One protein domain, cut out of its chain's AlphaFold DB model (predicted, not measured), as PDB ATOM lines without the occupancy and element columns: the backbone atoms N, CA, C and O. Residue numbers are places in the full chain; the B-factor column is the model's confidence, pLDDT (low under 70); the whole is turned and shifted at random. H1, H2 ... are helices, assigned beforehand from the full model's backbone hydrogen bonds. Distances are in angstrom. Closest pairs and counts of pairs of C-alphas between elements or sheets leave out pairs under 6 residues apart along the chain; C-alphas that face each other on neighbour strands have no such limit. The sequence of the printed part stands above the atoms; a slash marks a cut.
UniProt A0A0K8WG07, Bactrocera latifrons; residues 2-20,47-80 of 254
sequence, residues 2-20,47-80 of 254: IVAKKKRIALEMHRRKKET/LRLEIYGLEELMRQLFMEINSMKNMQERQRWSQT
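AT A GLANCE: This is residues 2 to 20 and 47 to 80 of the 254 residues of a protein of Bactrocera latifrons (UniProt A0A0K8WG07). A long, thin rod of two helices placed nearly end to end: the long helix H2 makes most of the length, and H1 carries it on past the beginning of H2. The helices come near each other only around their first residues, and from there they run away from each other, so residues 10 to 20 and 56 to 80 stick out. The printed part has 53 residues, with H1 then H2 along the chain and no named strand; the class is all helix. It is extended, with a radius of gyration of the C-alphas of 19.3 A and spans of 65 by 19 by 10 A.

IN THESE COORDINATES: H2, residues 47 to 79, is 47.4 A long, from C-alpha 47 at (50.122, 73.713, 1.583) to C-alpha 79 at (46.646, 103.946, -34.781). H1, residues 2 to 20, is 26.8 A long and begins with C-alpha 2 at (53.740, 83.719, -2.533).

HOW THE PARTS SIT: H2 and H1 are close but not clearly touching; their closest C-alphas, those of Ile 51 and Ile 2, are 7.9 A apart. They run opposite ways at a shallow tilt of 27 degrees. In both, every O i to N i+4 pair is within hydrogen-bond range.

THE WHOLE: The C-alphas farthest apart, of Thr 20 and Thr 80, are 65.5 A apart. Residues 21 to 46 are not printed, and C-alphas 20 and 47 are 22.0 A apart across this cut. The mean pLDDT is 89 in H2 and 63 in H1; residues 2 to 6, 8 and 13 to 20 are under 70.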
ATOM      1  N   ILE A   2      53.023  84.998  -2.301       48.44
ATOM      2  CA  ILE A   2      53.740  83.719  -2.533       48.44
ATOM      3  C   ILE A   2      55.168  83.728  -1.974       48.44
ATOM      4  O   ILE A   2      55.570  82.781  -1.310       48.44
ATOM      5  N   VAL A   3      55.918  84.822  -2.150       61.34
ATOM      6  CA  VAL A   3      57.271  84.964  -1.574       61.34
ATOM      7  C   VAL A   3      57.241  84.879  -0.044       61.34
ATOM      8  O   VAL A   3      58.119  84.270   0.557       61.34
ATOM      9  N   ALA A   4      56.194  85.407   0.597       62.66
ATOM     10  CA  ALA A   4      56.016  85.319   2.045       62.66
ATOM     11  C   ALA A   4      55.657  83.890   2.500       62.66
ATOM     12  O   ALA A   4      56.213  83.425   3.494       62.66
ATOM     13  N   LYS A   5      54.804  83.165   1.755       56.84
ATOM     14  CA  LYS A   5      54.506  81.741   2.016       56.84
ATOM     15  C   LYS A   5      55.731  80.841   1.765       56.84
ATOM     16  O   LYS A   5      56.070  80.039   2.631       56.84
ATOM     17  N   LYS A   6      56.478  81.041   0.667       62.12
ATOM     18  CA  LYS A   6      57.748  80.337   0.381       62.12
ATOM     19  C   LYS A   6      58.810  80.621   1.453       62.12
ATOM     20  O   LYS A   6      59.507  79.705   1.880       62.12
ATOM     21  N   LYS A   7      58.881  81.860   1.960       70.62
ATOM     22  CA  LYS A   7      59.767  82.244   3.072       70.62
ATOM     23  C   LYS A   7      59.361  81.591   4.401       70.62
ATOM     24  O   LYS A   7      60.248  81.165   5.134       70.62
ATOM     25  N   ARG A   8      58.060  81.464   4.702       67.75
ATOM     26  CA  ARG A   8      57.564  80.744   5.898       67.75
ATOM     27  C   ARG A   8      57.905  79.253   5.859       67.75
ATOM     28  O   ARG A   8      58.458  78.750   6.828       67.75
ATOM     29  N   ILE A   9      57.711  78.594   4.718       70.12
ATOM     30  CA  ILE A   9      58.058  77.173   4.540       70.12
ATOM     31  C   ILE A   9      59.570  76.944   4.639       70.12
ATOM     32  O   ILE A   9      60.017  75.985   5.267       70.12
ATOM     33  N   ALA A  10      60.381  77.833   4.058       71.31
ATOM     34  CA  ALA A  10      61.833  77.767   4.198       71.31
ATOM     35  C   ALA A  10      62.266  77.940   5.666       71.31
ATOM     36  O   ALA A  10      63.119  77.193   6.146       71.31
ATOM     37  N   LEU A  11      61.642  78.866   6.402       75.38
ATOM     38  CA  LEU A  11      61.880  79.070   7.834       75.38
ATOM     39  C   LEU A  11      61.460  77.861   8.683       75.38
ATOM     40  O   LEU A  11      62.207  77.474   9.579       75.38
ATOM     41  N   GLU A  12      60.329  77.221   8.388       72.31
ATOM     42  CA  GLU A  12      59.872  76.005   9.079       72.31
ATOM     43  C   GLU A  12      60.746  74.785   8.771       72.31
ATOM     44  O   GLU A  12      61.075  74.024   9.685       72.31
ATOM     45  N   MET A  13      61.209  74.626   7.526       67.31
ATOM     46  CA  MET A  13      62.199  73.601   7.179       67.31
ATOM     47  C   MET A  13      63.534  73.841   7.892       67.31
ATOM     48  O   MET A  13      64.110  72.897   8.438       67.31
ATOM     49  N   HIS A  14      64.004  75.090   7.964       64.81
ATOM     50  CA  HIS A  14      65.195  75.444   8.739       64.81
ATOM     51  C   HIS A  14      64.999  75.219  10.247       64.81
ATOM     52  O   HIS A  14      65.926  74.741  10.904       64.81
ATOM     53  N   ARG A  15      63.802  75.481  10.795       64.94
ATOM     54  CA  ARG A  15      63.460  75.222  12.205       64.94
ATOM     55  C   ARG A  15      63.457  73.724  12.521       64.94
ATOM     56  O   ARG A  15      64.111  73.320  13.479       64.94
ATOM     57  N   ARG A  16      62.851  72.892  11.662       61.00
ATOM     58  CA  ARG A  16      62.902  71.418  11.764       61.00
ATOM     59  C   ARG A  16      64.329  70.870  11.662       61.00
ATOM     60  O   ARG A  16      64.680  69.939  12.386       61.00
ATOM     61  N   LYS A  17      65.173  71.451  10.802       60.03
ATOM     62  CA  LYS A  17      66.586  71.052  10.658       60.03
ATOM     63  C   LYS A  17      67.404  71.387  11.916       60.03
ATOM     64  O   LYS A  17      68.234  70.580  12.323       60.03
ATOM     65  N   LYS A  18      67.109  72.517  12.573       56.44
ATOM     66  CA  LYS A  18      67.706  72.927  13.861       56.44
ATOM     67  C   LYS A  18      67.226  72.067  15.041       56.44
ATOM     68  O   LYS A  18      68.036  71.698  15.885       56.44
ATOM     69  N   GLU A  19      65.945  71.690  15.081       52.59
ATOM     70  CA  GLU A  19      65.402  70.769  16.101       52.59
ATOM     71  C   GLU A  19      65.952  69.342  15.967       52.59
ATOM     72  O   GLU A  19      66.204  68.686  16.976       52.59
ATOM     73  N   THR A  20      66.210  68.881  14.738       50.91
ATOM     74  CA  THR A  20      66.792  67.551  14.470       50.91
ATOM     75  C   THR A  20      68.256  67.456  14.923       50.91
ATOM     76  O   THR A  20      68.732  66.369  15.242       50.91
ATOM     77  N   LEU A  47      49.298  72.565   1.980       80.06
ATOM     78  CA  LEU A  47      50.122  73.713   1.583       80.06
ATOM     79  C   LEU A  47      50.817  73.506   0.226       80.06
ATOM     80  O   LEU A  47      50.977  74.464  -0.529       80.06
ATOM     81  N   ARG A  48      51.252  72.283  -0.105       83.56
ATOM     82  CA  ARG A  48      51.850  71.983  -1.421       83.56
ATOM     83  C   ARG A  48      50.827  72.074  -2.546       83.56
ATOM     84  O   ARG A  48      51.155  72.615  -3.600       83.56
ATOM     85  N   LEU A  49      49.617  71.577  -2.311       87.25
ATOM     86  CA  LEU A  49      48.508  71.640  -3.263       87.25
ATOM     87  C   LEU A  49      48.077  73.094  -3.501       87.25
ATOM     88  O   LEU A  49      47.940  73.510  -4.650       87.25
ATOM     89  N   GLU A  50      47.999  73.902  -2.437       83.25
ATOM     90  CA  GLU A  50      47.782  75.351  -2.542       83.25
ATOM     91  C   GLU A  50      48.874  76.042  -3.367       83.25
ATOM     92  O   GLU A  50      48.573  76.887  -4.206       83.25
ATOM     93  N   ILE A  51      50.150  75.709  -3.147       85.69
ATOM     94  CA  ILE A  51      51.259  76.312  -3.903       85.69
ATOM     95  C   ILE A  51      51.186  75.931  -5.375       85.69
ATOM     96  O   ILE A  51      51.376  76.801  -6.219       85.69
ATOM     97  N   TYR A  52      50.895  74.668  -5.677       91.81
ATOM     98  CA  TYR A  52      50.752  74.205  -7.050       91.81
ATOM     99  C   TYR A  52      49.595  74.921  -7.763       91.81
ATOM    100  O   TYR A  52      49.783  75.449  -8.858       91.81
ATOM    101  N   GLY A  53      48.434  75.044  -7.107       91.12
ATOM    102  CA  GLY A  53      47.301  75.807  -7.639       91.12
ATOM    103  C   GLY A  53      47.631  77.289  -7.855       91.12
ATOM    104  O   GLY A  53      47.299  77.859  -8.894       91.12
ATOM    105  N   LEU A  54      48.351  77.913  -6.917       89.56
ATOM    106  CA  LEU A  54      48.805  79.302  -7.049       89.56
ATOM    107  C   LEU A  54      49.848  79.488  -8.163       89.56
ATOM    108  O   LEU A  54      49.882  80.550  -8.786       89.56
ATOM    109  N   GLU A  55      50.703  78.497  -8.416       89.81
ATOM    110  CA  GLU A  55      51.684  78.531  -9.506       89.81
ATOM    111  C   GLU A  55      51.017  78.387 -10.878       89.81
ATOM    112  O   GLU A  55      51.362  79.150 -11.786       89.81
ATOM    113  N   GLU A  56      50.023  77.505 -11.025       89.44
ATOM    114  CA  GLU A  56      49.274  77.395 -12.284       89.44
ATOM    115  C   GLU A  56      48.452  78.663 -12.552       89.44
ATOM    116  O   GLU A  56      48.499  79.201 -13.661       89.44
ATOM    117  N   LEU A  57      47.801  79.223 -11.527       92.69
ATOM    118  CA  LEU A  57      47.067  80.486 -11.647       92.69
ATOM    119  C   LEU A  57      47.995  81.648 -12.031       92.69
ATOM    120  O   LEU A  57      47.661  82.459 -12.893       92.69
ATOM    121  N   MET A  58      49.200  81.713 -11.453       90.12
ATOM    122  CA  MET A  58      50.206  82.703 -11.849       90.12
ATOM    123  C   MET A  58      50.622  82.527 -13.315       90.12
ATOM    124  O   MET A  58      50.801  83.519 -14.025       90.12
ATOM    125  N   ARG A  59      50.774  81.282 -13.780       90.25
ATOM    126  CA  ARG A  59      51.142  80.981 -15.169       90.25
ATOM    127  C   ARG A  59      50.044  81.404 -16.144       90.25
ATOM    128  O   ARG A  59      50.354  82.004 -17.173       90.25
ATOM    129  N   GLN A  60      48.785  81.136 -15.808       89.62
ATOM    130  CA  GLN A  60      47.627  81.578 -16.583       89.62
ATOM    131  C   GLN A  60      47.555  83.108 -16.649       89.62
ATOM    132  O   GLN A  60      47.529  83.665 -17.747       89.62
ATOM    133  N   LEU A  61      47.654  83.787 -15.502       93.00
ATOM    134  CA  LEU A  61      47.630  85.250 -15.434       93.00
ATOM    135  C   LEU A  61      48.789  85.878 -16.222       93.00
ATOM    136  O   LEU A  61      48.615  86.881 -16.909       93.00
ATOM    137  N   PHE A  62      49.984  85.283 -16.166       95.56
ATOM    138  CA  PHE A  62      51.133  85.752 -16.943       95.56
ATOM    139  C   PHE A  62      50.893  85.632 -18.453       95.56
ATOM    140  O   PHE A  62      51.172  86.571 -19.202       95.56
ATOM    141  N   MET A  63      50.359  84.493 -18.904       86.69
ATOM    142  CA  MET A  63      49.996  84.282 -20.307       86.69
ATOM    143  C   MET A  63      48.934  85.290 -20.760       86.69
ATOM    144  O   MET A  63      49.056  85.858 -21.849       86.69
ATOM    145  N   GLU A  64      47.942  85.561 -19.913       90.38
ATOM    146  CA  GLU A  64      46.881  86.531 -20.178       90.38
ATOM    147  C   GLU A  64      47.427  87.963 -20.271       90.38
ATOM    148  O   GLU A  64      47.220  88.622 -21.291       90.38
ATOM    149  N   ILE A  65      48.222  88.415 -19.295       93.50
ATOM    150  CA  ILE A  65      48.887  89.732 -19.316       93.50
ATOM    151  C   ILE A  65      49.743  89.887 -20.576       93.50
ATOM    152  O   ILE A  65      49.683  90.915 -21.253       93.50
ATOM    153  N   ASN A  66      50.528  88.865 -20.918       94.25
ATOM    154  CA  ASN A  66      51.350  88.887 -22.123       94.25
ATOM    155  C   ASN A  66      50.489  88.974 -23.396       94.25
ATOM    156  O   ASN A  66      50.819  89.705 -24.332       94.25
ATOM    157  N   SER A  67      49.356  88.267 -23.436       86.38
ATOM    158  CA  SER A  67      48.409  88.344 -24.552       86.38
ATOM    159  C   SER A  67      47.780  89.738 -24.678       86.38
ATOM    160  O   SER A  67      47.760  90.294 -25.779       86.38
ATOM    161  N   MET A  68      47.381  90.345 -23.557       88.12
ATOM    162  CA  MET A  68      46.806  91.687 -23.486       88.12
ATOM    163  C   MET A  68      47.813  92.749 -23.916       88.12
ATOM    164  O   MET A  68      47.488  93.620 -24.723       88.12
ATOM    165  N   LYS A  69      49.068  92.640 -23.466       94.38
ATOM    166  CA  LYS A  69      50.148  93.537 -23.893       94.38
ATOM    167  C   LYS A  69      50.383  93.452 -25.403       94.38
ATOM    168  O   LYS A  69      50.439  94.482 -26.070       94.38
ATOM    169  N   ASN A  70      50.410  92.241 -25.963       89.25
ATOM    170  CA  ASN A  70      50.509  92.041 -27.411       89.25
ATOM    171  C   ASN A  70      49.314  92.646 -28.171       89.25
ATOM    172  O   ASN A  70      49.479  93.181 -29.268       89.25
ATOM    173  N   MET A  71      48.096  92.561 -27.626       85.56
ATOM    174  CA  MET A  71      46.920  93.210 -28.221       85.56
ATOM    175  C   MET A  71      47.030  94.735 -28.168       85.56
ATOM    176  O   MET A  71      46.742  95.398 -29.164       85.56
ATOM    177  N   GLN A  72      47.506  95.286 -27.055       93.19
ATOM    178  CA  GLN A  72      47.693  96.722 -26.882       93.19
ATOM    179  C   GLN A  72      48.765  97.283 -27.826       93.19
ATOM    180  O   GLN A  72      48.562  98.334 -28.433       93.19
ATOM    181  N   GLU A  73      49.887  96.583 -27.997       89.50
ATOM    182  CA  GLU A  73      50.925  96.958 -28.966       89.50
ATOM    183  C   GLU A  73      50.381  96.948 -30.400       89.50
ATOM    184  O   GLU A  73      50.614  97.897 -31.152       89.50
ATOM    185  N   ARG A  74      49.566  95.945 -30.760       81.31
ATOM    186  CA  ARG A  74      48.874  95.904 -32.061       81.31
ATOM    187  C   ARG A  74      47.892  97.061 -32.243       81.31
ATOM    188  O   ARG A  74      47.845  97.643 -33.325       81.31
ATOM    189  N   GLN A  75      47.137  97.423 -31.206       83.81
ATOM    190  CA  GLN A  75      46.229  98.571 -31.254       83.81
ATOM    191  C   GLN A  75      46.996  99.881 -31.438       83.81
ATOM    192  O   GLN A  75      46.667 100.656 -32.336       83.81
ATOM    193  N   ARG A  76      48.066 100.101 -30.667       89.31
ATOM    194  CA  ARG A  76      48.933 101.278 -30.820       89.31
ATOM    195  C   ARG A  76      49.548 101.344 -32.217       89.31
ATOM    196  O   ARG A  76      49.516 102.401 -32.836       89.31
ATOM    197  N   TRP A  77      50.021 100.215 -32.750       83.31
ATOM    198  CA  TRP A  77      50.521 100.132 -34.123       83.31
ATOM    199  C   TRP A  77      49.446 100.503 -35.149       83.31
ATOM    200  O   TRP A  77      49.712 101.296 -36.048       83.31
ATOM    201  N   SER A  78      48.216 100.005 -34.993       83.12
ATOM    202  CA  SER A  78      47.108 100.295 -35.918       83.12
ATOM    203  C   SER A  78      46.694 101.772 -35.953       83.12
ATOM    204  O   SER A  78      46.204 102.243 -36.977       83.12
ATOM    205  N   GLN A  79      46.927 102.511 -34.863       85.81
ATOM    206  CA  GLN A  79      46.646 103.946 -34.781       85.81
ATOM    207  C   GLN A  79      47.720 104.808 -35.462       85.81
ATOM    208  O   GLN A  79      47.467 105.975 -35.754       85.81
ATOM    209  N   THR A  80      48.902 104.255 -35.756       90.94
ATOM    210  CA  THR A  80      49.924 104.974 -36.528       90.94
ATOM    211  C   THR A  80      49.474 105.166 -37.978       90.94
ATOM    212  O   THR A  80      48.755 104.334 -38.532       90.94
TER     213      THR A  80